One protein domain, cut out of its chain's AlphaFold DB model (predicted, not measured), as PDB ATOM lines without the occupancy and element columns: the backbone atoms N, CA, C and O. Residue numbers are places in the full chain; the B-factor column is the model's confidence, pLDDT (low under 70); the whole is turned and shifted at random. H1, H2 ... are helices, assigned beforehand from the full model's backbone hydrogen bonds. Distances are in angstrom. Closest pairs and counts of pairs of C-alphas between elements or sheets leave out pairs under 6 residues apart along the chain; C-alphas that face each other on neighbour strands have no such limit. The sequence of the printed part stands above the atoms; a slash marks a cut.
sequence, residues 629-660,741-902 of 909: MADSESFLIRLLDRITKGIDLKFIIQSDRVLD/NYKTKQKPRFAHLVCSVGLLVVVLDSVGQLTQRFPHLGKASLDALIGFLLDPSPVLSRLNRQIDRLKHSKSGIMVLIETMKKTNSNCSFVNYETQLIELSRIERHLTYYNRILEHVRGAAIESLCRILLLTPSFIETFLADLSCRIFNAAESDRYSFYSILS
ATOM      1  N   MET A 629     -17.403 -22.072  26.833       82.88
ATOM      2  CA  MET A 629     -17.689 -20.637  26.701       82.88
ATOM      3  C   MET A 629     -18.142 -20.241  25.286       82.88
ATOM      4  O   MET A 629     -19.153 -19.568  25.123       82.88
ATOM      5  N   ALA A 630     -17.449 -20.717  24.248       84.81
ATOM      6  CA  ALA A 630     -17.823 -20.434  22.858       84.81
ATOM      7  C   ALA A 630     -19.172 -21.077  22.467       84.81
ATOM      8  O   ALA A 630     -19.921 -20.541  21.644       84.81
ATOM      9  N   ASP A 631     -19.519 -22.211  23.085       85.44
ATOM     10  CA  ASP A 631     -20.818 -22.853  22.884       85.44
ATOM     11  C   ASP A 631     -21.941 -22.077  23.580       85.44
ATOM     12  O   ASP A 631     -23.011 -21.924  22.989       85.44
ATOM     13  N   SER A 632     -21.707 -21.512  24.773       86.69
ATOM     14  CA  SER A 632     -22.698 -20.659  25.444       86.69
ATOM     15  C   SER A 632     -22.924 -19.334  24.702       86.69
ATOM     16  O   SER A 632     -24.080 -18.962  24.494       86.69
ATOM     17  N   GLU A 633     -21.869 -18.687  24.196       86.94
ATOM     18  CA  GLU A 633     -21.970 -17.519  23.306       86.94
ATOM     19  C   GLU A 633     -22.755 -17.848  22.026       86.94
ATOM     20  O   GLU A 633     -23.743 -17.182  21.700       86.94
ATOM     21  N   SER A 634     -22.369 -18.909  21.306       88.31
ATOM     22  CA  SER A 634     -23.032 -19.262  20.047       88.31
ATOM     23  C   SER A 634     -24.478 -19.728  20.259       88.31
ATOM     24  O   SER A 634     -25.334 -19.516  19.394       88.31
ATOM     25  N   PHE A 635     -24.794 -20.372  21.385       89.56
ATOM     26  CA  PHE A 635     -26.161 -20.748  21.741       89.56
ATOM     27  C   PHE A 635     -26.995 -19.519  22.105       89.56
ATOM     28  O   PHE A 635     -28.098 -19.372  21.575       89.56
ATOM     29  N   LEU A 636     -26.449 -18.588  22.898       88.88
ATOM     30  CA  LEU A 636     -27.113 -17.327  23.222       88.88
ATOM     31  C   LEU A 636     -27.470 -16.541  21.961       88.88
ATOM     32  O   LEU A 636     -28.621 -16.145  21.812       88.88
ATOM     33  N   ILE A 637     -26.538 -16.374  21.018       88.50
ATOM     34  CA  ILE A 637     -26.800 -15.660  19.755       88.50
ATOM     35  C   ILE A 637     -27.996 -16.282  19.009       88.50
ATOM     36  O   ILE A 637     -28.868 -15.557  18.531       88.50
ATOM     37  N   ARG A 638     -28.110 -17.621  18.979       86.19
ATOM     38  CA  ARG A 638     -29.256 -18.334  18.376       86.19
ATOM     39  C   ARG A 638     -30.571 -18.177  19.163       86.19
ATOM     40  O   ARG A 638     -31.637 -18.334  18.564       86.19
ATOM     41  N   LEU A 639     -30.524 -17.891  20.468       86.62
ATOM     42  CA  LEU A 639     -31.700 -17.564  21.288       86.62
ATOM     43  C   LEU A 639     -32.124 -16.098  21.108       86.62
ATOM     44  O   LEU A 639     -33.297 -15.838  20.845       86.62
ATOM     45  N   LEU A 640     -31.186 -15.148  21.170       86.00
ATOM     46  CA  LEU A 640     -31.463 -13.720  20.981       86.00
ATOM     47  C   LEU A 640     -32.023 -13.439  19.578       86.00
ATOM     48  O   LEU A 640     -33.031 -12.748  19.447       86.00
ATOM     49  N   ASP A 641     -31.481 -14.084  18.541       83.00
ATOM     50  CA  ASP A 641     -32.000 -14.014  17.168       83.00
ATOM     51  C   ASP A 641     -33.494 -14.395  17.065       83.00
ATOM     52  O   ASP A 641     -34.245 -13.808  16.282       83.00
ATOM     53  N   ARG A 642     -33.969 -15.329  17.903       76.12
ATOM     54  CA  ARG A 642     -35.385 -15.752  17.971       76.12
ATOM     55  C   ARG A 642     -36.275 -14.758  18.698       76.12
ATOM     56  O   ARG A 642     -37.440 -14.617  18.318       76.12
ATOM     57  N   ILE A 643     -35.736 -14.087  19.712       77.75
ATOM     58  CA  ILE A 643     -36.404 -12.997  20.431       77.75
ATOM     59  C   ILE A 643     -36.591 -11.815  19.466       77.75
ATOM     60  O   ILE A 643     -37.715 -11.352  19.279       77.75
ATOM     61  N   THR A 644     -35.528 -11.405  18.764       71.56
ATOM     62  CA  THR A 644     -35.544 -10.286  17.806       71.56
ATOM     63  C   THR A 644     -36.402 -10.565  16.567       71.56
ATOM     64  O   THR A 644     -37.189  -9.710  16.160       71.56
ATOM     65  N   LYS A 645     -36.308 -11.760  15.961       67.75
ATOM     66  CA  LYS A 645     -37.153 -12.139  14.806       67.75
ATOM     67  C   LYS A 645     -38.603 -12.453  15.200       67.75
ATOM     68  O   LYS A 645     -39.488 -12.363  14.348       67.75
ATOM     69  N   GLY A 646     -38.849 -12.791  16.469       61.00
ATOM     70  CA  GLY A 646     -40.169 -13.038  17.048       61.00
ATOM     71  C   GLY A 646     -40.828 -14.328  16.552       61.00
ATOM     72  O   GLY A 646     -41.770 -14.245  15.764       61.00
ATOM     73  N   ILE A 647     -40.322 -15.482  17.022       62.69
ATOM     74  CA  ILE A 647     -40.751 -16.887  16.762       62.69
ATOM     75  C   ILE A 647     -42.040 -17.019  15.927       62.69
ATOM     76  O   ILE A 647     -43.134 -17.175  16.459       62.69
ATOM     77  N   ASP A 648     -41.878 -16.903  14.607       51.94
ATOM     78  CA  ASP A 648     -42.872 -17.028  13.524       51.94
ATOM     79  C   ASP A 648     -44.267 -16.375  13.713       51.94
ATOM     80  O   ASP A 648     -45.191 -16.572  12.919       51.94
ATOM     81  N   LEU A 649     -44.405 -15.456  14.678       51.94
ATOM     82  CA  LEU A 649     -45.610 -14.673  15.009       51.94
ATOM     83  C   LEU A 649     -46.008 -13.658  13.911       51.94
ATOM     84  O   LEU A 649     -46.784 -12.723  14.136       51.94
ATOM     85  N   LYS A 650     -45.440 -13.803  12.710       43.44
ATOM     86  CA  LYS A 650     -45.635 -12.964  11.525       43.44
ATOM     87  C   LYS A 650     -46.904 -13.354  10.762       43.44
ATOM     88  O   LYS A 650     -47.675 -12.473  10.390       43.44
ATOM     89  N   PHE A 651     -47.158 -14.655  10.605       47.19
ATOM     90  CA  PHE A 651     -48.324 -15.177   9.879       47.19
ATOM     91  C   PHE A 651     -49.619 -15.134  10.705       47.19
ATOM     92  O   PHE A 651     -50.707 -14.919  10.167       47.19
ATOM     93  N   ILE A 652     -49.493 -15.268  12.026       45.94
ATOM     94  CA  ILE A 652     -50.612 -15.437  12.961       45.94
ATOM     95  C   ILE A 652     -51.530 -14.201  12.999       45.94
ATOM     96  O   ILE A 652     -52.749 -14.332  13.000       45.94
ATOM     97  N   ILE A 653     -50.955 -12.990  12.985       45.88
ATOM     98  CA  ILE A 653     -51.679 -11.743  13.313       45.88
ATOM     99  C   ILE A 653     -52.024 -10.893  12.064       45.88
ATOM    100  O   ILE A 653     -52.816  -9.953  12.141       45.88
ATOM    101  N   GLN A 654     -51.505 -11.230  10.875       38.56
ATOM    102  CA  GLN A 654     -51.872 -10.534   9.625       38.56
ATOM    103  C   GLN A 654     -53.193 -11.013   8.992       38.56
ATOM    104  O   GLN A 654     -53.775 -10.277   8.193       38.56
ATOM    105  N   SER A 655     -53.680 -12.210   9.332       38.97
ATOM    106  CA  SER A 655     -54.812 -12.856   8.640       38.97
ATOM    107  C   SER A 655     -56.211 -12.447   9.135       38.97
ATOM    108  O   SER A 655     -57.204 -12.750   8.476       38.97
ATOM    109  N   ASP A 656     -56.307 -11.698  10.236       35.25
ATOM    110  CA  ASP A 656     -57.579 -11.321  10.884       35.25
ATOM    111  C   ASP A 656     -58.318 -10.147  10.193       35.25
ATOM    112  O   ASP A 656     -59.385  -9.721  10.631       35.25
ATOM    113  N   ARG A 657     -57.799  -9.655   9.052       34.75
ATOM    114  CA  ARG A 657     -58.448  -8.646   8.178       34.75
ATOM    115  C   ARG A 657     -59.817  -9.070   7.621       34.75
ATOM    116  O   ARG A 657     -60.497  -8.280   6.979       34.75
ATOM    117  N   VAL A 658     -60.248 -10.312   7.846       34.56
ATOM    118  CA  VAL A 658     -61.585 -10.785   7.447       34.56
ATOM    119  C   VAL A 658     -62.694 -10.059   8.230       34.56
ATOM    120  O   VAL A 658     -63.786  -9.871   7.692       34.56
ATOM    121  N   LEU A 659     -62.405  -9.561   9.442       35.28
ATOM    122  CA  LEU A 659     -63.339  -8.727  10.212       35.28
ATOM    123  C   LEU A 659     -63.610  -7.351   9.572       35.28
ATOM    124  O   LEU A 659     -64.686  -6.797   9.786       35.28
ATOM    125  N   ASP A 660     -62.707  -6.836   8.727       30.95
ATOM    126  CA  ASP A 660     -62.842  -5.515   8.085       30.95
ATOM    127  C   ASP A 660     -63.977  -5.460   7.025       30.95
ATOM    128  O   ASP A 660     -64.219  -4.411   6.432       30.95
ATOM    129  N   ASN A 741     -68.870 -22.351  10.398       34.09
ATOM    130  CA  ASN A 741     -67.710 -22.107   9.529       34.09
ATOM    131  C   ASN A 741     -66.638 -21.195  10.163       34.09
ATOM    132  O   ASN A 741     -65.463 -21.300   9.805       34.09
ATOM    133  N   TYR A 742     -67.006 -20.309  11.093       36.88
ATOM    134  CA  TYR A 742     -66.053 -19.503  11.863       36.88
ATOM    135  C   TYR A 742     -65.405 -20.307  12.998       36.88
ATOM    136  O   TYR A 742     -64.183 -20.236  13.164       36.88
ATOM    137  N   LYS A 743     -66.183 -21.132  13.718       33.25
ATOM    138  CA  LYS A 743     -65.673 -22.038  14.768       33.25
ATOM    139  C   LYS A 743     -64.561 -22.959  14.254       33.25
ATOM    140  O   LYS A 743     -63.550 -23.115  14.933       33.25
ATOM    141  N   THR A 744     -64.691 -23.520  13.049       37.19
ATOM    142  CA  THR A 744     -63.664 -24.406  12.467       37.19
ATOM    143  C   THR A 744     -62.433 -23.668  11.931       37.19
ATOM    144  O   THR A 744     -61.339 -24.224  11.971       37.19
ATOM    145  N   LYS A 745     -62.564 -22.417  11.463       37.47
ATOM    146  CA  LYS A 745     -61.457 -21.660  10.839       37.47
ATOM    147  C   LYS A 745     -60.574 -20.876  11.813       37.47
ATOM    148  O   LYS A 745     -59.405 -20.665  11.496       37.47
ATOM    149  N   GLN A 746     -61.085 -20.454  12.975       41.25
ATOM    150  CA  GLN A 746     -60.258 -19.765  13.983       41.25
ATOM    151  C   GLN A 746     -59.528 -20.739  14.927       41.25
ATOM    152  O   GLN A 746     -58.384 -20.474  15.298       41.25
ATOM    153  N   LYS A 747     -60.132 -21.890  15.265       41.06
ATOM    154  CA  LYS A 747     -59.554 -22.874  16.202       41.06
ATOM    155  C   LYS A 747     -58.108 -23.313  15.876       41.06
ATOM    156  O   LYS A 747     -57.299 -23.314  16.804       41.06
ATOM    157  N   PRO A 748     -57.712 -23.610  14.616       40.47
ATOM    158  CA  PRO A 748     -56.329 -24.000  14.334       40.47
ATOM    159  C   PRO A 748     -55.319 -22.846  14.431       40.47
ATOM    160  O   PRO A 748     -54.168 -23.061  14.799       40.47
ATOM    161  N   ARG A 749     -55.735 -21.602  14.162       54.59
ATOM    162  CA  ARG A 749     -54.854 -20.421  14.261       54.59
ATOM    163  C   ARG A 749     -54.543 -20.062  15.709       54.59
ATOM    164  O   ARG A 749     -53.440 -19.619  16.011       54.59
ATOM    165  N   PHE A 750     -55.513 -20.290  16.592       57.91
ATOM    166  CA  PHE A 750     -55.357 -20.121  18.029       57.91
ATOM    167  C   PHE A 750     -54.240 -21.022  18.567       57.91
ATOM    168  O   PHE A 750     -53.270 -20.500  19.100       57.91
ATOM    169  N   ALA A 751     -54.289 -22.343  18.353       58.56
ATOM    170  CA  ALA A 751     -53.253 -23.235  18.886       58.56
ATOM    171  C   ALA A 751     -51.853 -23.014  18.265       58.56
ATOM    172  O   ALA A 751     -50.849 -23.211  18.942       58.56
ATOM    173  N   HIS A 752     -51.738 -22.505  17.034       65.44
ATOM    174  CA  HIS A 752     -50.430 -22.121  16.477       65.44
ATOM    175  C   HIS A 752     -49.790 -20.949  17.258       65.44
ATOM    176  O   HIS A 752     -48.584 -20.963  17.523       65.44
ATOM    177  N   LEU A 753     -50.606 -20.001  17.746       68.50
ATOM    178  CA  LEU A 753     -50.174 -18.955  18.684       68.50
ATOM    179  C   LEU A 753     -49.720 -19.541  20.027       68.50
ATOM    180  O   LEU A 753     -48.644 -19.183  20.497       68.50
ATOM    181  N   VAL A 754     -50.509 -20.453  20.612       65.12
ATOM    182  CA  VAL A 754     -50.213 -21.148  21.886       65.12
ATOM    183  C   VAL A 754     -48.794 -21.712  21.899       65.12
ATOM    184  O   VAL A 754     -47.990 -21.401  22.777       65.12
ATOM    185  N   CYS A 755     -48.501 -22.526  20.889       68.12
ATOM    186  CA  CYS A 755     -47.257 -23.266  20.735       68.12
ATOM    187  C   CYS A 755     -46.057 -22.323  20.584       68.12
ATOM    188  O   CYS A 755     -45.047 -22.454  21.277       68.12
ATOM    189  N   SER A 756     -46.202 -21.320  19.711       75.62
ATOM    190  CA  SER A 756     -45.164 -20.328  19.410       75.62
ATOM    191  C   SER A 756     -44.849 -19.437  20.619       75.62
ATOM    192  O   SER A 756     -43.682 -19.156  20.896       75.62
ATOM    193  N   VAL A 757     -45.875 -19.038  21.380       76.25
ATOM    194  CA  VAL A 757     -45.735 -18.274  22.632       76.25
ATOM    195  C   VAL A 757     -45.104 -19.123  23.736       76.25
ATOM    196  O   VAL A 757     -44.192 -18.652  24.412       76.25
ATOM    197  N   GLY A 758     -45.527 -20.379  23.901       76.25
ATOM    198  CA  GLY A 758     -44.921 -21.296  24.869       76.25
ATOM    199  C   GLY A 758     -43.425 -21.499  24.607       76.25
ATOM    200  O   GLY A 758     -42.615 -21.420  25.529       76.25
ATOM    201  N   LEU A 759     -43.034 -21.674  23.342       81.44
ATOM    202  CA  LEU A 759     -41.622 -21.757  22.966       81.44
ATOM    203  C   LEU A 759     -40.860 -20.449  23.258       81.44
ATOM    204  O   LEU A 759     -39.719 -20.510  23.713       81.44
ATOM    205  N   LEU A 760     -41.482 -19.280  23.059       83.75
ATOM    206  CA  LEU A 760     -40.876 -17.980  23.380       83.75
ATOM    207  C   LEU A 760     -40.628 -17.802  24.885       83.75
ATOM    208  O   LEU A 760     -39.560 -17.331  25.261       83.75
ATOM    209  N   VAL A 761     -41.564 -18.229  25.740       83.00
ATOM    210  CA  VAL A 761     -41.409 -18.194  27.207       83.00
ATOM    211  C   VAL A 761     -40.168 -18.976  27.656       83.00
ATOM    212  O   VAL A 761     -39.369 -18.449  28.424       83.00
ATOM    213  N   VAL A 762     -39.941 -20.185  27.122       83.88
ATOM    214  CA  VAL A 762     -38.730 -20.973  27.441       83.88
ATOM    215  C   VAL A 762     -37.455 -20.399  26.821       83.88
ATOM    216  O   VAL A 762     -36.392 -20.520  27.426       83.88
ATOM    217  N   VAL A 763     -37.526 -19.748  25.654       88.06
ATOM    218  CA  VAL A 763     -36.374 -19.020  25.089       88.06
ATOM    219  C   VAL A 763     -35.955 -17.865  26.006       88.06
ATOM    220  O   VAL A 763     -34.762 -17.716  26.250       88.06
ATOM    221  N   LEU A 764     -36.908 -17.098  26.546       88.19
ATOM    222  CA  LEU A 764     -36.643 -15.995  27.478       88.19
ATOM    223  C   LEU A 764     -36.020 -16.505  28.789       88.19
ATOM    224  O   LEU A 764     -34.891 -16.134  29.100       88.19
ATOM    225  N   ASP A 765     -36.695 -17.431  29.480       86.69
ATOM    226  CA  ASP A 765     -36.209 -18.086  30.712       86.69
ATOM    227  C   ASP A 765     -34.798 -18.687  30.542       86.69
ATOM    228  O   ASP A 765     -33.912 -18.504  31.380       86.69
ATOM    229  N   SER A 766     -34.536 -19.329  29.400       87.94
ATOM    230  CA  SER A 766     -33.223 -19.914  29.106       87.94
ATOM    231  C   SER A 766     -32.114 -18.877  28.934       87.94
ATOM    232  O   SER A 766     -30.978 -19.167  29.297       87.94
ATOM    233  N   VAL A 767     -32.410 -17.672  28.431       89.62
ATOM    234  CA  VAL A 767     -31.436 -16.565  28.395       89.62
ATOM    235  C   VAL A 767     -31.080 -16.132  29.821       89.62
ATOM    236  O   VAL A 767     -29.894 -16.006  30.140       89.62
ATOM    237  N   GLY A 768     -32.076 -16.004  30.706       87.50
ATOM    238  CA  GLY A 768     -31.860 -15.759  32.134       87.50
ATOM    239  C   GLY A 768     -30.978 -16.836  32.777       87.50
ATOM    240  O   GLY A 768     -29.894 -16.536  33.275       87.50
ATOM    241  N   GLN A 769     -31.381 -18.107  32.698       88.12
ATOM    242  CA  GLN A 769     -30.627 -19.231  33.278       88.12
ATOM    243  C   GLN A 769     -29.197 -19.362  32.721       88.12
ATOM    244  O   GLN A 769     -28.273 -19.683  33.473       88.12
ATOM    245  N   LEU A 770     -28.983 -19.096  31.426       88.25
ATOM    246  CA  LEU A 770     -27.658 -19.172  30.807       88.25
ATOM    247  C   LEU A 770     -26.718 -18.084  31.352       88.25
ATOM    248  O   LEU A 770     -25.570 -18.384  31.670       88.25
ATOM    249  N   THR A 771     -27.197 -16.849  31.533       87.81
ATOM    250  CA  THR A 771     -26.377 -15.763  32.116       87.81
ATOM    251  C   THR A 771     -26.020 -15.992  33.582       87.81
ATOM    252  O   THR A 771     -24.886 -15.712  33.965       87.81
ATOM    253  N   GLN A 772     -26.918 -16.582  34.384       87.38
ATOM    254  CA  GLN A 772     -26.620 -16.955  35.776       87.38
ATOM    255  C   GLN A 772     -25.451 -17.945  35.883       87.38
ATOM    256  O   GLN A 772     -24.734 -17.958  36.881       87.38
ATOM    257  N   ARG A 773     -25.238 -18.758  34.843       85.56
ATOM    258  CA  ARG A 773     -24.103 -19.682  34.727       85.56
ATOM    259  C   ARG A 773     -22.870 -19.056  34.068       85.56
ATOM    260  O   ARG A 773     -21.750 -19.455  34.372       85.56
ATOM    261  N   PHE A 774     -23.074 -18.096  33.171       87.81
ATOM    262  CA  PHE A 774     -22.037 -17.468  32.355       87.81
ATOM    263  C   PHE A 774     -22.144 -15.929  32.419       87.81
ATOM    264  O   PHE A 774     -22.631 -15.310  31.471       87.81
ATOM    265  N   PRO A 775     -21.674 -15.274  33.503       85.94
ATOM    266  CA  PRO A 775     -21.910 -13.841  33.724       85.94
ATOM    267  C   PRO A 775     -21.335 -12.900  32.652       85.94
ATOM    268  O   PRO A 775     -21.854 -11.803  32.470       85.94
ATOM    269  N   HIS A 776     -20.318 -13.328  31.891       86.94
ATOM    270  CA  HIS A 776     -19.778 -12.561  30.755       86.94
ATOM    271  C   HIS A 776     -20.828 -12.310  29.655       86.94
ATOM    272  O   HIS A 776     -20.790 -11.278  28.991       86.94
ATOM    273  N   LEU A 777     -21.816 -13.202  29.516       88.00
ATOM    274  CA  LEU A 777     -22.955 -13.033  28.612       88.00
ATOM    275  C   LEU A 777     -23.958 -11.969  29.094       88.00
ATOM    276  O   LEU A 777     -24.818 -11.539  28.323       88.00
ATOM    277  N   GLY A 778     -23.873 -11.557  30.366       85.56
ATOM    278  CA  GLY A 778     -24.872 -10.738  31.049       85.56
ATOM    279  C   GLY A 778     -25.222  -9.458  30.296       85.56
ATOM    280  O   GLY A 778     -26.402  -9.183  30.112       85.56
ATOM    281  N   LYS A 779     -24.229  -8.726  29.774       87.56
ATOM    282  CA  LYS A 779     -24.457  -7.463  29.050       87.56
ATOM    283  C   LYS A 779     -25.200  -7.655  27.719       87.56
ATOM    284  O   LYS A 779     -26.138  -6.915  27.445       87.56
ATOM    285  N   ALA A 780     -24.846  -8.670  26.927       87.94
ATOM    286  CA  ALA A 780     -25.522  -8.945  25.654       87.94
ATOM    287  C   ALA A 780     -26.986  -9.378  25.861       87.94
ATOM    288  O   ALA A 780     -27.881  -8.931  25.143       87.94
ATOM    289  N   SER A 781     -27.240 -10.205  26.879       87.62
ATOM    290  CA  SER A 781     -28.593 -10.608  27.271       87.62
ATOM    291  C   SER A 781     -29.404  -9.461  27.876       87.62
ATOM    292  O   SER A 781     -30.592  -9.347  27.586       87.62
ATOM    293  N   LEU A 782     -28.770  -8.607  28.687       88.19
ATOM    294  CA  LEU A 782     -29.366  -7.405  29.273       88.19
ATOM    295  C   LEU A 782     -29.878  -6.479  28.168       88.19
ATOM    296  O   LEU A 782     -31.068  -6.186  28.125       88.19
ATOM    297  N   ASP A 783     -29.011  -6.101  27.229       86.31
ATOM    298  CA  ASP A 783     -29.355  -5.173  26.148       86.31
ATOM    299  C   ASP A 783     -30.443  -5.745  25.224       86.31
ATOM    300  O   ASP A 783     -31.344  -5.023  24.792       86.31
ATOM    301  N   ALA A 784     -30.431  -7.060  24.978       85.12
ATOM    302  CA  ALA A 784     -31.456  -7.730  24.182       85.12
ATOM    303  C   ALA A 784     -32.810  -7.879  24.905       85.12
ATOM    304  O   ALA A 784     -33.853  -7.760  24.261       85.12
ATOM    305  N   LEU A 785     -32.830  -8.114  26.223       86.12
ATOM    306  CA  LEU A 785     -34.069  -8.167  27.013       86.12
ATOM    307  C   LEU A 785     -34.658  -6.769  27.239       86.12
ATOM    308  O   LEU A 785     -35.871  -6.601  27.126       86.12
ATOM    309  N   ILE A 786     -33.812  -5.757  27.459       83.69
ATOM    310  CA  ILE A 786     -34.207  -4.343  27.471       83.69
ATOM    311  C   ILE A 786     -34.811  -3.960  26.112       83.69
ATOM    312  O   ILE A 786     -35.920  -3.433  26.069       83.69
ATOM    313  N   GLY A 787     -34.150  -4.287  24.997       80.06
ATOM    314  CA  GLY A 787     -34.675  -4.049  23.647       80.06
ATOM    315  C   GLY A 787     -35.924  -4.871  23.292       80.06
ATOM    316  O   GLY A 787     -36.682  -4.490  22.406       80.06
ATOM    317  N   PHE A 788     -36.187  -5.987  23.978       82.62
ATOM    318  CA  PHE A 788     -37.430  -6.748  23.814       82.62
ATOM    319  C   PHE A 788     -38.600  -6.166  24.623       82.62
ATOM    320  O   PHE A 788     -39.745  -6.259  24.174       82.62
ATOM    321  N   LEU A 789     -38.321  -5.607  25.806       79.12
ATOM    322  CA  LEU A 789     -39.323  -5.071  26.731       79.12
ATOM    323  C   LEU A 789     -39.635  -3.588  26.506       79.12
ATOM    324  O   LEU A 789     -40.801  -3.217  26.571       79.12
ATOM    325  N   LEU A 790     -38.625  -2.740  26.293       72.44
ATOM    326  CA  LEU A 790     -38.792  -1.285  26.228       72.44
ATOM    327  C   LEU A 790     -39.042  -0.800  24.800       72.44
ATOM    328  O   LEU A 790     -39.994  -0.060  24.565       72.44
ATOM    329  N   ASP A 791     -38.249  -1.250  23.825       66.56
ATOM    330  CA  ASP A 791     -38.642  -1.051  22.429       66.56
ATOM    331  C   ASP A 791     -39.837  -1.972  22.118       66.56
ATOM    332  O   ASP A 791     -39.870  -3.118  22.575       66.56
ATOM    333  N   PRO A 792     -40.854  -1.508  21.366       57.88
ATOM    334  CA  PRO A 792     -42.106  -2.238  21.187       57.88
ATOM    335  C   PRO A 792     -41.922  -3.444  20.255       57.88
ATOM    336  O   PRO A 792     -42.286  -3.408  19.076       57.88
ATOM    337  N   SER A 793     -41.371  -4.529  20.812       63.53
ATOM    338  CA  SER A 793     -41.046  -5.791  20.146       63.53
ATOM    339  C   SER A 793     -42.128  -6.206  19.141       63.53
ATOM    340  O   SER A 793     -43.323  -6.117  19.460       63.53
ATOM    341  N   PRO A 794     -41.771  -6.715  17.942       64.81
ATOM    342  CA  PRO A 794     -42.742  -7.167  16.942       64.81
ATOM    343  C   PRO A 794     -43.720  -8.244  17.439       64.81
ATOM    344  O   PRO A 794     -44.714  -8.507  16.766       64.81
ATOM    345  N   VAL A 795     -43.445  -8.868  18.589       67.50
ATOM    346  CA  VAL A 795     -44.365  -9.762  19.300       67.50
ATOM    347  C   VAL A 795     -45.309  -8.967  20.207       67.50
ATOM    348  O   VAL A 795     -46.521  -8.978  19.985       67.50
ATOM    349  N   LEU A 796     -44.766  -8.235  21.189       72.75
ATOM    350  CA  LEU A 796     -45.548  -7.511  22.202       72.75
ATOM    351  C   LEU A 796     -46.465  -6.450  21.577       72.75
ATOM    352  O   LEU A 796     -47.646  -6.381  21.907       72.75
ATOM    353  N   SER A 797     -45.963  -5.686  20.603       70.00
ATOM    354  CA  SER A 797     -46.737  -4.665  19.880       70.00
ATOM    355  C   SER A 797     -47.926  -5.248  19.105       70.00
ATOM    356  O   SER A 797     -49.003  -4.649  19.069       70.00
ATOM    357  N   ARG A 798     -47.771  -6.438  18.507       69.38
ATOM    358  CA  ARG A 798     -48.858  -7.131  17.797       69.38
ATOM    359  C   ARG A 798     -49.896  -7.706  18.759       69.38
ATOM    360  O   ARG A 798     -51.083  -7.633  18.448       69.38
ATOM    361  N   LEU A 799     -49.467  -8.234  19.906       72.94
ATOM    362  CA  LEU A 799     -50.362  -8.715  20.963       72.94
ATOM    363  C   LEU A 799     -51.186  -7.562  21.554       72.94
ATOM    364  O   LEU A 799     -52.413  -7.642  21.552       72.94
ATOM    365  N   ASN A 800     -50.537  -6.458  21.948       75.44
ATOM    366  CA  ASN A 800     -51.218  -5.267  22.470       75.44
ATOM    367  C   ASN A 800     -52.236  -4.731  21.453       75.44
ATOM    368  O   ASN A 800     -53.398  -4.534  21.787       75.44
ATOM    369  N   ARG A 801     -51.861  -4.631  20.169       75.69
ATOM    370  CA  ARG A 801     -52.780  -4.205  19.101       75.69
ATOM    371  C   ARG A 801     -54.017  -5.105  18.953       75.69
ATOM    372  O   ARG A 801     -55.087  -4.594  18.630       75.69
ATOM    373  N   GLN A 802     -53.899  -6.421  19.157       72.00
ATOM    374  CA  GLN A 802     -55.059  -7.328  19.148       72.00
ATOM    375  C   GLN A 802     -55.922  -7.154  20.408       72.00
ATOM    376  O   GLN A 802     -57.146  -7.129  20.304       72.00
ATOM    377  N   ILE A 803     -55.303  -6.951  21.572       76.06
ATOM    378  CA  ILE A 803     -55.987  -6.617  22.831       76.06
ATOM    379  C   ILE A 803     -56.782  -5.312  22.689       76.06
ATOM    380  O   ILE A 803     -57.959  -5.271  23.034       76.06
ATOM    381  N   ASP A 804     -56.190  -4.266  22.117       75.50
ATOM    382  CA  ASP A 804     -56.847  -2.966  21.949       75.50
ATOM    383  C   ASP A 804     -57.998  -3.037  20.935       75.50
ATOM    384  O   ASP A 804     -59.081  -2.508  21.185       75.50
ATOM    385  N   ARG A 805     -57.833  -3.797  19.843       75.62
ATOM    386  CA  ARG A 805     -58.932  -4.143  18.921       75.62
ATOM    387  C   ARG A 805     -60.093  -4.844  19.636       75.62
ATOM    388  O   ARG A 805     -61.246  -4.487  19.402       75.62
ATOM    389  N   LEU A 806     -59.808  -5.803  20.521       75.06
ATOM    390  CA  LEU A 806     -60.829  -6.501  21.310       75.06
ATOM    391  C   LEU A 806     -61.508  -5.566  22.326       75.06
ATOM    392  O   LEU A 806     -62.732  -5.604  22.440       75.06
ATOM    393  N   LYS A 807     -60.766  -4.666  22.992       78.75
ATOM    394  CA  LYS A 807     -61.332  -3.618  23.869       78.75
ATOM    395  C   LYS A 807     -62.291  -2.696  23.102       78.75
ATOM    396  O   LYS A 807     -63.420  -2.489  23.545       78.75
ATOM    397  N   HIS A 808     -61.879  -2.185  21.937       78.38
ATOM    398  CA  HIS A 808     -62.736  -1.350  21.087       78.38
ATOM    399  C   HIS A 808     -63.975  -2.113  20.591       78.38
ATOM    400  O   HIS A 808     -65.072  -1.558  20.593       78.38
ATOM    401  N   SER A 809     -63.833  -3.394  20.231       78.38
ATOM    402  CA  SER A 809     -64.963  -4.238  19.824       78.38
ATOM    403  C   SER A 809     -65.946  -4.497  20.976       78.38
ATOM    404  O   SER A 809     -67.152  -4.348  20.774       78.38
ATOM    405  N   LYS A 810     -65.456  -4.773  22.199       79.75
ATOM    406  CA  LYS A 810     -66.294  -4.876  23.409       79.75
ATOM    407  C   LYS A 810     -67.066  -3.575  23.649       79.75
ATOM    408  O   LYS A 810     -68.282  -3.610  23.799       79.75
ATOM    409  N   SER A 811     -66.373  -2.434  23.632       80.31
ATOM    410  CA  SER A 811     -66.982  -1.110  23.817       80.31
ATOM    411  C   SER A 811     -68.068  -0.819  22.772       80.31
ATOM    412  O   SER A 811     -69.178  -0.448  23.144       80.31
ATOM    413  N   GLY A 812     -67.800  -1.078  21.487       81.38
ATOM    414  CA  GLY A 812     -68.777  -0.889  20.411       81.38
ATOM    415  C   GLY A 812     -70.042  -1.741  20.569       81.38
ATOM    416  O   GLY A 812     -71.141  -1.249  20.318       81.38
ATOM    417  N   ILE A 813     -69.915  -2.989  21.038       80.81
ATOM    418  CA  ILE A 813     -71.072  -3.858  21.311       80.81
ATOM    419  C   ILE A 813     -71.853  -3.379  22.541       80.81
ATOM    420  O   ILE A 813     -73.081  -3.364  22.492       80.81
ATOM    421  N   MET A 814     -71.193  -2.927  23.615       81.19
ATOM    422  CA  MET A 814     -71.912  -2.363  24.770       81.19
ATOM    423  C   MET A 814     -72.701  -1.104  24.385       81.19
ATOM    424  O   MET A 814     -73.880  -1.013  24.715       81.19
ATOM    425  N   VAL A 815     -72.115  -0.194  23.599       83.44
ATOM    426  CA  VAL A 815     -72.818   1.000  23.085       83.44
ATOM    427  C   VAL A 815     -73.999   0.617  22.177       83.44
ATOM    428  O   VAL A 815     -75.046   1.267  22.221       83.44
ATOM    429  N   LEU A 816     -73.886  -0.460  21.389       80.62
ATOM    430  CA  LEU A 816     -75.002  -0.986  20.595       80.62
ATOM    431  C   LEU A 816     -76.149  -1.497  21.490       80.62
ATOM    432  O   LEU A 816     -77.308  -1.158  21.258       80.62
ATOM    433  N   ILE A 817     -75.827  -2.253  22.544       77.75
ATOM    434  CA  ILE A 817     -76.806  -2.760  23.519       77.75
ATOM    435  C   ILE A 817     -77.479  -1.597  24.265       77.75
ATOM    436  O   ILE A 817     -78.704  -1.567  24.383       77.75
ATOM    437  N   GLU A 818     -76.713  -0.605  24.726       77.12
ATOM    438  CA  GLU A 818     -77.231   0.580  25.423       77.12
ATOM    439  C   GLU A 818     -78.147   1.432  24.537       77.12
ATOM    440  O   GLU A 818     -79.221   1.851  24.975       77.12
ATOM    441  N   THR A 819     -77.773   1.658  23.274       75.00
ATOM    442  CA  THR A 819     -78.598   2.429  22.329       75.00
ATOM    443  C   THR A 819     -79.871   1.683  21.921       75.00
ATOM    444  O   THR A 819     -80.935   2.304  21.860       75.00
ATOM    445  N   MET A 820     -79.827   0.358  21.741       64.31
ATOM    446  CA  MET A 820     -81.032  -0.461  21.531       64.31
ATOM    447  C   MET A 820     -81.952  -0.463  22.764       64.31
ATOM    448  O   MET A 820     -83.158  -0.244  22.634       64.31
ATOM    449  N   LYS A 821     -81.387  -0.594  23.971       67.69
ATOM    450  CA  LYS A 821     -82.121  -0.525  25.246       67.69
ATOM    451  C   LYS A 821     -82.767   0.846  25.489       67.69
ATOM    452  O   LYS A 821     -83.817   0.922  26.119       67.69
ATOM    453  N   LYS A 822     -82.172   1.924  24.966       65.56
ATOM    454  CA  LYS A 822     -82.701   3.298  25.048       65.56
ATOM    455  C   LYS A 822     -83.733   3.637  23.959       65.56
ATOM    456  O   LYS A 822     -84.417   4.647  24.085       65.56
ATOM    457  N   THR A 823     -83.855   2.821  22.907       60.75
ATOM    458  CA  THR A 823     -84.774   3.064  21.773       60.75
ATOM    459  C   THR A 823     -85.987   2.134  21.730       60.75
ATOM    460  O   THR A 823     -87.009   2.531  21.179       60.75
ATOM    461  N   ASN A 824     -85.930   0.941  22.336       54.16
ATOM    462  CA  ASN A 824     -87.064   0.010  22.410       54.16
ATOM    463  C   ASN A 824     -87.374  -0.409  23.855       54.16
ATOM    464  O   ASN A 824     -86.732  -1.307  24.400       54.16
ATOM    465  N   SER A 825     -88.426   0.172  24.438       54.19
ATOM    466  CA  SER A 825     -88.953  -0.208  25.761       54.19
ATOM    467  C   SER A 825     -89.540  -1.627  25.813       54.19
ATOM    468  O   SER A 825     -89.531  -2.241  26.875       54.19
ATOM    469  N   ASN A 826     -89.987  -2.171  24.675       53.62
ATOM    470  CA  ASN A 826     -90.625  -3.490  24.560       53.62
ATOM    471  C   ASN A 826     -89.764  -4.507  23.772       53.62
ATOM    472  O   ASN A 826     -90.288  -5.315  23.006       53.62
ATOM    473  N   CYS A 827     -88.433  -4.454  23.898       44.75
ATOM    474  CA  CYS A 827     -87.535  -5.380  23.194       44.75
ATOM    475  C   CYS A 827     -87.449  -6.749  23.898       44.75
ATOM    476  O   CYS A 827     -87.014  -6.831  25.045       44.75
ATOM    477  N   SER A 828     -87.808  -7.836  23.207       53.78
ATOM    478  CA  SER A 828     -87.686  -9.203  23.734       53.78
ATOM    479  C   SER A 828     -86.229  -9.684  23.821       53.78
ATOM    480  O   SER A 828     -85.420  -9.387  22.940       53.78
ATOM    481  N   PHE A 829     -85.934 -10.518  24.825       50.62
ATOM    482  CA  PHE A 829     -84.611 -11.086  25.142       50.62
ATOM    483  C   PHE A 829     -83.827 -11.629  23.927       50.62
ATOM    484  O   PHE A 829     -82.633 -11.361  23.789       50.62
ATOM    485  N   VAL A 830     -84.522 -12.301  23.000       52.78
ATOM    486  CA  VAL A 830     -83.970 -12.943  21.787       52.78
ATOM    487  C   VAL A 830     -83.137 -11.990  20.908       52.78
ATOM    488  O   VAL A 830     -82.177 -12.417  20.270       52.78
ATOM    489  N   ASN A 831     -83.436 -10.684  20.894       58.47
ATOM    490  CA  ASN A 831     -82.662  -9.711  20.107       58.47
ATOM    491  C   ASN A 831     -81.242  -9.471  20.656       58.47
ATOM    492  O   ASN A 831     -80.346  -9.120  19.888       58.47
ATOM    493  N   TYR A 832     -81.025  -9.657  21.962       62.72
ATOM    494  CA  TYR A 832     -79.732  -9.415  22.611       62.72
ATOM    495  C   TYR A 832     -78.857 -10.669  22.693       62.72
ATOM    496  O   TYR A 832     -77.640 -10.552  22.809       62.72
ATOM    497  N   GLU A 833     -79.444 -11.862  22.587       67.94
ATOM    498  CA  GLU A 833     -78.762 -13.154  22.745       67.94
ATOM    499  C   GLU A 833     -77.502 -13.273  21.866       67.94
ATOM    500  O   GLU A 833     -76.413 -13.572  22.357       67.94
ATOM    501  N   THR A 834     -77.604 -12.924  20.579       69.94
ATOM    502  CA  THR A 834     -76.458 -12.937  19.647       69.94
ATOM    503  C   THR A 834     -75.348 -11.950  20.029       69.94
ATOM    504  O   THR A 834     -74.167 -12.254  19.867       69.94
ATOM    505  N   GLN A 835     -75.714 -10.788  20.576       73.62
ATOM    506  CA  GLN A 835     -74.786  -9.731  20.982       73.62
ATOM    507  C   GLN A 835     -74.072 -10.105  22.290       73.62
ATOM    508  O   GLN A 835     -72.873  -9.874  22.422       73.62
ATOM    509  N   LEU A 836     -74.782 -10.751  23.221       72.88
ATOM    510  CA  LEU A 836     -74.240 -11.283  24.474       72.88
ATOM    511  C   LEU A 836     -73.307 -12.482  24.236       72.88
ATOM    512  O   LEU A 836     -72.240 -12.561  24.849       72.88
ATOM    513  N   ILE A 837     -73.648 -13.376  23.300       72.75
ATOM    514  CA  ILE A 837     -72.768 -14.474  22.874       72.75
ATOM    515  C   ILE A 837     -71.449 -13.914  22.325       72.75
ATOM    516  O   ILE A 837     -70.380 -14.355  22.753       72.75
ATOM    517  N   GLU A 838     -71.501 -12.911  21.445       68.75
ATOM    518  CA  GLU A 838     -70.299 -12.263  20.904       68.75
ATOM    519  C   GLU A 838     -69.514 -11.474  21.964       68.75
ATOM    520  O   GLU A 838     -68.287 -11.580  22.003       68.75
ATOM    521  N   LEU A 839     -70.190 -10.779  22.888       73.56
ATOM    522  CA  LEU A 839     -69.551 -10.124  24.035       73.56
ATOM    523  C   LEU A 839     -68.759 -11.147  24.869       73.56
ATOM    524  O   LEU A 839     -67.570 -10.949  25.100       73.56
ATOM    525  N   SER A 840     -69.370 -12.289  25.221       68.44
ATOM    526  CA  SER A 840     -68.712 -13.374  25.970       68.44
ATOM    527  C   SER A 840     -67.522 -13.990  25.223       68.44
ATOM    528  O   SER A 840     -66.598 -14.530  25.837       68.44
ATOM    529  N   ARG A 841     -67.549 -13.963  23.884       69.25
ATOM    530  CA  ARG A 841     -66.481 -14.483  23.022       69.25
ATOM    531  C   ARG A 841     -65.296 -13.521  23.000       69.25
ATOM    532  O   ARG A 841     -64.155 -13.957  23.128       69.25
ATOM    533  N   ILE A 842     -65.569 -12.222  22.885       70.44
ATOM    534  CA  ILE A 842     -64.565 -11.154  22.960       70.44
ATOM    535  C   ILE A 842     -63.946 -11.090  24.361       70.44
ATOM    536  O   ILE A 842     -62.730 -10.984  24.458       70.44
ATOM    537  N   GLU A 843     -64.746 -11.233  25.422       70.38
ATOM    538  CA  GLU A 843     -64.309 -11.299  26.827       70.38
ATOM    539  C   GLU A 843     -63.264 -12.407  27.045       70.38
ATOM    540  O   GLU A 843     -62.146 -12.134  27.479       70.38
ATOM    541  N   ARG A 844     -63.580 -13.650  26.649       65.00
ATOM    542  CA  ARG A 844     -62.648 -14.787  26.752       65.00
ATOM    543  C   ARG A 844     -61.374 -14.569  25.941       65.00
ATOM    544  O   ARG A 844     -60.281 -14.769  26.464       65.00
ATOM    545  N   HIS A 845     -61.486 -14.103  24.693       66.19
ATOM    546  CA  HIS A 845     -60.305 -13.770  23.893       66.19
ATOM    547  C   HIS A 845     -59.463 -12.653  24.533       66.19
ATOM    548  O   HIS A 845     -58.239 -12.742  24.507       66.19
ATOM    549  N   LEU A 846     -60.081 -11.630  25.127       69.88
ATOM    550  CA  LEU A 846     -59.390 -10.522  25.786       69.88
ATOM    551  C   LEU A 846     -58.604 -11.008  27.014       69.88
ATOM    552  O   LEU A 846     -57.399 -10.772  27.087       69.88
ATOM    553  N   THR A 847     -59.247 -11.752  27.920       69.44
ATOM    554  CA  THR A 847     -58.594 -12.389  29.082       69.44
ATOM    555  C   THR A 847     -57.428 -13.281  28.652       69.44
ATOM    556  O   THR A 847     -56.337 -13.198  29.212       69.44
ATOM    557  N   TYR A 848     -57.625 -14.078  27.602       66.94
ATOM    558  CA  TYR A 848     -56.604 -14.959  27.041       66.94
ATOM    559  C   TYR A 848     -55.396 -14.208  26.447       66.94
ATOM    560  O   TYR A 848     -54.250 -14.533  26.762       66.94
ATOM    561  N   TYR A 849     -55.617 -13.191  25.605       71.44
ATOM    562  CA  TYR A 849     -54.513 -12.423  25.019       71.44
ATOM    563  C   TYR A 849     -53.762 -11.608  26.082       71.44
ATOM    564  O   TYR A 849     -52.537 -11.517  26.006       71.44
ATOM    565  N   ASN A 850     -54.462 -11.083  27.096       74.25
ATOM    566  CA  ASN A 850     -53.823 -10.471  28.264       74.25
ATOM    567  C   ASN A 850     -52.940 -11.493  29.002       74.25
ATOM    568  O   ASN A 850     -51.786 -11.197  29.283       74.25
ATOM    569  N   ARG A 851     -53.417 -12.726  29.240       73.56
ATOM    570  CA  ARG A 851     -52.612 -13.789  29.870       73.56
ATOM    571  C   ARG A 851     -51.355 -14.135  29.067       73.56
ATOM    572  O   ARG A 851     -50.289 -14.263  29.655       73.56
ATOM    573  N   ILE A 852     -51.444 -14.246  27.737       75.31
ATOM    574  CA  ILE A 852     -50.255 -14.394  26.874       75.31
ATOM    575  C   ILE A 852     -49.254 -13.266  27.138       75.31
ATOM    576  O   ILE A 852     -48.061 -13.521  27.298       75.31
ATOM    577  N   LEU A 853     -49.741 -12.025  27.138       77.38
ATOM    578  CA  LEU A 853     -48.913 -10.835  27.260       77.38
ATOM    579  C   LEU A 853     -48.189 -10.804  28.612       77.38
ATOM    580  O   LEU A 853     -46.976 -10.609  28.639       77.38
ATOM    581  N   GLU A 854     -48.903 -11.093  29.699       78.62
ATOM    582  CA  GLU A 854     -48.344 -11.157  31.052       78.62
ATOM    583  C   GLU A 854     -47.374 -12.330  31.243       78.62
ATOM    584  O   GLU A 854     -46.325 -12.143  31.851       78.62
ATOM    585  N   HIS A 855     -47.623 -13.508  30.658       76.88
ATOM    586  CA  HIS A 855     -46.683 -14.637  30.739       76.88
ATOM    587  C   HIS A 855     -45.381 -14.376  29.965       76.88
ATOM    588  O   HIS A 855     -44.300 -14.729  30.436       76.88
ATOM    589  N   VAL A 856     -45.456 -13.734  28.792       80.94
ATOM    590  CA  VAL A 856     -44.265 -13.359  28.003       80.94
ATOM    591  C   VAL A 856     -43.489 -12.222  28.675       80.94
ATOM    592  O   VAL A 856     -42.258 -12.266  28.706       80.94
ATOM    593  N   ARG A 857     -44.181 -11.227  29.251       82.75
ATOM    594  CA  ARG A 857     -43.557 -10.169  30.062       82.75
ATOM    595  C   ARG A 857     -42.903 -10.739  31.311       82.75
ATOM    596  O   ARG A 857     -41.732 -10.466  31.536       82.75
ATOM    597  N   GLY A 858     -43.623 -11.557  32.076       82.44
ATOM    598  CA  GLY A 858     -43.145 -12.181  33.307       82.44
ATOM    599  C   GLY A 858     -41.852 -12.960  33.089       82.44
ATOM    600  O   GLY A 858     -40.871 -12.691  33.771       82.44
ATOM    601  N   ALA A 859     -41.794 -13.826  32.071       82.88
ATOM    602  CA  ALA A 859     -40.580 -14.580  31.747       82.88
ATOM    603  C   ALA A 859     -39.389 -13.683  31.343       82.88
ATOM    604  O   ALA A 859     -38.247 -13.961  31.713       82.88
ATOM    605  N   ALA A 860     -39.637 -12.592  30.608       86.25
ATOM    606  CA  ALA A 860     -38.600 -11.626  30.242       86.25
ATOM    607  C   ALA A 860     -38.117 -10.794  31.448       86.25
ATOM    608  O   ALA A 860     -36.916 -10.591  31.603       86.25
ATOM    609  N   ILE A 861     -39.036 -10.352  32.314       86.88
ATOM    610  CA  ILE A 861     -38.748  -9.578  33.532       86.88
ATOM    611  C   ILE A 861     -38.024 -10.449  34.563       86.88
ATOM    612  O   ILE A 861     -37.028 -10.013  35.126       86.88
ATOM    613  N   GLU A 862     -38.445 -11.697  34.769       85.12
ATOM    614  CA  GLU A 862     -37.750 -12.637  35.653       85.12
ATOM    615  C   GLU A 862     -36.318 -12.893  35.158       85.12
ATOM    616  O   GLU A 862     -35.370 -12.834  35.938       85.12
ATOM    617  N   SER A 863     -36.138 -13.087  33.848       87.38
ATOM    618  CA  SER A 863     -34.815 -13.250  33.226       87.38
ATOM    619  C   SER A 863     -33.941 -12.001  33.357       87.38
ATOM    620  O   SER A 863     -32.741 -12.115  33.600       87.38
ATOM    621  N   LEU A 864     -34.538 -10.810  33.258       88.44
ATOM    622  CA  LEU A 864     -33.874  -9.532  33.500       88.44
ATOM    623  C   LEU A 864     -33.444  -9.400  34.971       88.44
ATOM    624  O   LEU A 864     -32.277  -9.124  35.237       88.44
ATOM    625  N   CYS A 865     -34.328  -9.680  35.931       87.25
ATOM    626  CA  CYS A 865     -34.002  -9.691  37.360       87.25
ATOM    627  C   CYS A 865     -32.886 -10.699  37.683       87.25
ATOM    628  O   CYS A 865     -31.944 -10.367  38.401       87.25
ATOM    629  N   ARG A 866     -32.932 -11.900  37.088       86.94
ATOM    630  CA  ARG A 866     -31.874 -12.920  37.189       86.94
ATOM    631  C   ARG A 866     -30.511 -12.427  36.691       86.94
ATOM    632  O   ARG A 866     -29.513 -12.907  37.215       86.94
ATOM    633  N   ILE A 867     -30.457 -11.491  35.735       87.81
ATOM    634  CA  ILE A 867     -29.218 -10.843  35.261       87.81
ATOM    635  C   ILE A 867     -28.786  -9.712  36.200       87.81
ATOM    636  O   ILE A 867     -27.622  -9.650  36.591       87.81
ATOM    637  N   LEU A 868     -29.712  -8.826  36.577       86.38
ATOM    638  CA  LEU A 868     -29.430  -7.662  37.427       86.38
ATOM    639  C   LEU A 868     -28.878  -8.068  38.805       86.38
ATOM    640  O   LEU A 868     -27.978  -7.412  39.325       86.38
ATOM    641  N   LEU A 869     -29.347  -9.192  39.355       85.06
ATOM    642  CA  LEU A 869     -28.856  -9.762  40.615       85.06
ATOM    643  C   LEU A 869     -27.419 -10.326  40.543       85.06
ATOM    644  O   LEU A 869     -26.828 -10.582  41.590       85.06
ATOM    645  N   LEU A 870     -26.837 -10.523  39.352       82.25
ATOM    646  CA  LEU A 870     -25.468 -11.049  39.202       82.25
ATOM    647  C   LEU A 870     -24.391  -9.969  39.314       82.25
ATOM    648  O   LEU A 870     -23.233 -10.287  39.585       82.25
ATOM    649  N   THR A 871     -24.704  -8.707  39.007       78.38
ATOM    650  CA  THR A 871     -23.690  -7.645  38.900       78.38
ATOM    651  C   THR A 871     -24.315  -6.262  39.132       78.38
ATOM    652  O   THR A 871     -25.031  -5.773  38.257       78.38
ATOM    653  N   PRO A 872     -24.016  -5.580  40.259       78.31
ATOM    654  CA  PRO A 872     -24.652  -4.307  40.615       78.31
ATOM    655  C   PRO A 872     -24.538  -3.187  39.568       78.31
ATOM    656  O   PRO A 872     -25.481  -2.421  39.401       78.31
ATOM    657  N   SER A 873     -23.447  -3.114  38.796       79.69
ATOM    658  CA  SER A 873     -23.279  -2.090  37.747       79.69
ATOM    659  C   SER A 873     -24.262  -2.232  36.573       79.69
ATOM    660  O   SER A 873     -24.516  -1.260  35.854       79.69
ATOM    661  N   PHE A 874     -24.882  -3.404  36.388       84.00
ATOM    662  CA  PHE A 874     -25.995  -3.551  35.450       84.00
ATOM    663  C   PHE A 874     -27.265  -2.847  35.941       84.00
ATOM    664  O   PHE A 874     -28.047  -2.406  35.104       84.00
ATOM    665  N   ILE A 875     -27.455  -2.675  37.256       85.00
ATOM    666  CA  ILE A 875     -28.611  -1.968  37.832       85.00
ATOM    667  C   ILE A 875     -28.530  -0.476  37.495       85.00
ATOM    668  O   ILE A 875     -29.488   0.077  36.965       85.00
ATOM    669  N   GLU A 876     -27.376   0.157  37.715       82.06
ATOM    670  CA  GLU A 876     -27.140   1.564  37.348       82.06
ATOM    671  C   GLU A 876     -27.325   1.789  35.839       82.06
ATOM    672  O   GLU A 876     -28.045   2.696  35.420       82.06
ATOM    673  N   THR A 877     -26.744   0.904  35.019       81.94
ATOM    674  CA  THR A 877     -26.867   0.943  33.551       81.94
ATOM    675  C   THR A 877     -28.325   0.796  33.096       81.94
ATOM    676  O   THR A 877     -28.778   1.524  32.212       81.94
ATOM    677  N   PHE A 878     -29.074  -0.129  33.704       83.56
ATOM    678  CA  PHE A 878     -30.484  -0.370  33.405       83.56
ATOM    679  C   PHE A 878     -31.370   0.805  33.822       83.56
ATOM    680  O   PHE A 878     -32.204   1.239  33.032       83.56
ATOM    681  N   LEU A 879     -31.180   1.352  35.027       85.25
ATOM    682  CA  LEU A 879     -31.948   2.500  35.514       85.25
ATOM    683  C   LEU A 879     -31.700   3.753  34.664       85.25
ATOM    684  O   LEU A 879     -32.642   4.502  34.411       85.25
ATOM    685  N   ALA A 880     -30.474   3.958  34.171       83.81
ATOM    686  CA  ALA A 880     -30.159   5.049  33.252       83.81
ATOM    687  C   ALA A 880     -30.909   4.919  31.912       83.81
ATOM    688  O   ALA A 880     -31.593   5.860  31.506       83.81
ATOM    689  N   ASP A 881     -30.839   3.759  31.246       80.75
ATOM    690  CA  ASP A 881     -31.519   3.537  29.958       80.75
ATOM    691  C   ASP A 881     -33.054   3.531  30.111       80.75
ATOM    692  O   ASP A 881     -33.774   4.149  29.325       80.75
ATOM    693  N   LEU A 882     -33.570   2.926  31.188       83.25
ATOM    694  CA  LEU A 882     -34.991   2.959  31.536       83.25
ATOM    695  C   LEU A 882     -35.486   4.395  31.757       83.25
ATOM    696  O   LEU A 882     -36.520   4.769  31.207       83.25
ATOM    697  N   SER A 883     -34.744   5.210  32.514       81.94
ATOM    698  CA  SER A 883     -35.074   6.618  32.763       81.94
ATOM    699  C   SER A 883     -35.102   7.427  31.461       81.94
ATOM    700  O   SER A 883     -36.104   8.079  31.163       81.94
ATOM    701  N   CYS A 884     -34.065   7.297  30.623       80.06
ATOM    702  CA  CYS A 884     -34.003   7.963  29.319       80.06
ATOM    703  C   CYS A 884     -35.181   7.571  28.413       80.06
ATOM    704  O   CYS A 884     -35.777   8.422  27.754       80.06
ATOM    705  N   ARG A 885     -35.561   6.288  28.386       75.19
ATOM    706  CA  ARG A 885     -36.681   5.806  27.563       75.19
ATOM    707  C   ARG A 885     -38.045   6.219  28.106       75.19
ATOM    708  O   ARG A 885     -38.908   6.554  27.301       75.19
ATOM    709  N   ILE A 886     -38.242   6.249  29.425       74.56
ATOM    710  CA  ILE A 886     -39.473   6.773  30.041       74.56
ATOM    711  C   ILE A 886     -39.617   8.272  29.750       74.56
ATOM    712  O   ILE A 886     -40.700   8.700  29.356       74.56
ATOM    713  N   PHE A 887     -38.536   9.051  29.861       77.56
ATOM    714  CA  PHE A 887     -38.521  10.473  29.502       77.56
ATOM    715  C   PHE A 887     -38.908  10.682  28.027       77.56
ATOM    716  O   PHE A 887     -39.897  11.349  27.728       77.56
ATOM    717  N   ASN A 888     -38.219   9.998  27.106       73.25
ATOM    718  CA  ASN A 888     -38.499  10.064  25.667       73.25
ATOM    719  C   ASN A 888     -39.906   9.545  25.295       73.25
ATOM    720  O   ASN A 888     -40.464   9.933  24.265       73.25
ATOM    721  N   ALA A 889     -40.492   8.640  26.086       68.00
ATOM    722  CA  ALA A 889     -41.860   8.155  25.896       68.00
ATOM    723  C   ALA A 889     -42.910   9.169  26.378       68.00
ATOM    724  O   ALA A 889     -43.918   9.351  25.692       68.00
ATOM    725  N   ALA A 890     -42.647   9.848  27.500       66.31
ATOM    726  CA  ALA A 890     -43.480  10.924  28.034       66.31
ATOM    727  C   ALA A 890     -43.517  12.136  27.090       66.31
ATOM    728  O   ALA A 890     -44.588  12.663  26.811       66.31
ATOM    729  N   GLU A 891     -42.368  12.527  26.530       66.31
ATOM    730  CA  GLU A 891     -42.252  13.648  25.583       66.31
ATOM    731  C   GLU A 891     -42.916  13.372  24.216       66.31
ATOM    732  O   GLU A 891     -43.180  14.296  23.453       66.31
ATOM    733  N   SER A 892     -43.216  12.109  23.883       57.34
ATOM    734  CA  SER A 892     -43.736  11.721  22.559       57.34
ATOM    735  C   SER A 892     -45.181  11.203  22.541       57.34
ATOM    736  O   SER A 892     -45.558  10.524  21.585       57.34
ATOM    737  N   ASP A 893     -45.985  11.491  23.575       53.16
ATOM    738  CA  ASP A 893     -47.413  11.109  23.703       53.16
ATOM    739  C   ASP A 893     -47.704   9.606  23.472       53.16
ATOM    740  O   ASP A 893     -48.820   9.176  23.155       53.16
ATOM    741  N   ARG A 894     -46.695   8.741  23.640       53.34
ATOM    742  CA  ARG A 894     -46.804   7.311  23.324       53.34
ATOM    743  C   ARG A 894     -47.428   6.527  24.479       53.34
ATOM    744  O   ARG A 894     -46.775   5.709  25.120       53.34
ATOM    745  N   TYR A 895     -48.745   6.676  24.658       46.66
ATOM    746  CA  TYR A 895     -49.589   5.884  25.576       46.66
ATOM    747  C   TYR A 895     -49.354   4.356  25.508       46.66
ATOM    748  O   TYR A 895     -49.505   3.640  26.503       46.66
ATOM    749  N   SER A 896     -48.933   3.833  24.350       44.88
ATOM    750  CA  SER A 896     -48.542   2.427  24.184       44.88
ATOM    751  C   SER A 896     -47.342   2.006  25.045       44.88
ATOM    752  O   SER A 896     -47.244   0.836  25.388       44.88
ATOM    753  N   PHE A 897     -46.447   2.925  25.420       44.56
ATOM    754  CA  PHE A 897     -45.252   2.635  26.223       44.56
ATOM    755  C   PHE A 897     -45.621   2.341  27.687       44.56
ATOM    756  O   PHE A 897     -45.235   1.313  28.239       44.56
ATOM    757  N   TYR A 898     -46.488   3.169  28.280       45.53
ATOM    758  CA  TYR A 898     -47.073   2.924  29.606       45.53
ATOM    759  C   TYR A 898     -47.883   1.620  29.651       45.53
ATOM    760  O   TYR A 898     -47.851   0.897  30.645       45.53
ATOM    761  N   SER A 899     -48.539   1.266  28.540       42.88
ATOM    762  CA  SER A 899     -49.235  -0.020  28.387       42.88
ATOM    763  C   SER A 899     -48.286  -1.228  28.375       42.88
ATOM    764  O   SER A 899     -48.739  -2.349  28.607       42.88
ATOM    765  N   ILE A 900     -46.991  -1.020  28.098       46.00
ATOM    766  CA  ILE A 900     -45.946  -2.053  28.079       46.00
ATOM    767  C   ILE A 900     -45.248  -2.186  29.438       46.00
ATOM    768  O   ILE A 900     -45.004  -3.312  29.865       46.00
ATOM    769  N   LEU A 901     -45.021  -1.075  30.145       45.12
ATOM    770  CA  LEU A 901     -44.378  -1.054  31.466       45.12
ATOM    771  C   LEU A 901     -45.351  -1.115  32.664       45.12
ATOM    772  O   LEU A 901     -44.952  -0.855  33.797       45.12
ATOM    773  N   SER A 902     -46.627  -1.438  32.438       37.25
ATOM    774  CA  SER A 902     -47.624  -1.611  33.506       37.25
ATOM    775  C   SER A 902     -47.380  -2.910  34.286       37.25
ATOM    776  O   SER A 902     -48.040  -3.918  34.048       37.25
TER     777      SER A 902
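What this domain is: This is residues 629 to 660 and 741 to 902 of the 909 residues of an uncharacterized protein of Schistosoma mattheei (UniProt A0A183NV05). What is the main picture? It is a loose, elongated bundle along the longest helix, H6: H3 runs beside one part of it and H5 folds back beside another, while H1, H2 and H4 pack on H3. H7 turns off at a corner with H6, and tiny H8 follows. What is printed? The printed part has 194 residues with eight named helices, H1 to H8, and no named strand: all helix, radius of gyration of the C-alphas 21.0 A, spans 73 by 40 by 24 A.

Where its parts are: Where does it begin? H1, residues 629 to 645, starts at C-alpha 629 (-17.689, -20.637, 26.701); H2 is residues 649 to 660. What follows? H3 is residues 741 to 773, 50.4 A; H4 775 to 789; H5 796 to 823, 40.6 A; H6 830 to 868, 57.0 A. H7 is 872 to 890, and H8, 895 to 898, ends at C-alpha 898 (-47.073, 2.924, 29.606).

How they stand to each other: What does H1 touch? It touches H3 at residues 760 to 770 alone, closest C-alphas Leu 639 and Val 763, 6.2 A. How do the hubs, H3 and H6, meet? Residues 757 to 772 and 852 to 867 alone touch, the same way at a shallow tilt of 14 degrees, closest C-alphas Gly 768 and Ser 863, 4.0 A. H5 and H6 form a hairpin, closest C-alphas Ile 803 and Leu 846, 6.0 A. Are the backbones even? Every O i to N i+4 pair is within hydrogen-bond range in H5, but 0 of 8 in H2, with 2 of 9 O i to N i+3 pairs.

The domain as a whole: Where is the cut? Residues 661 to 740 are not printed; C-alphas 660 and 741 are 17.4 A apart. What is uncertain? Mean pLDDT of the printed part is 71.0, with 74 residues under 70, among them 645 to 660 and 889 to 902.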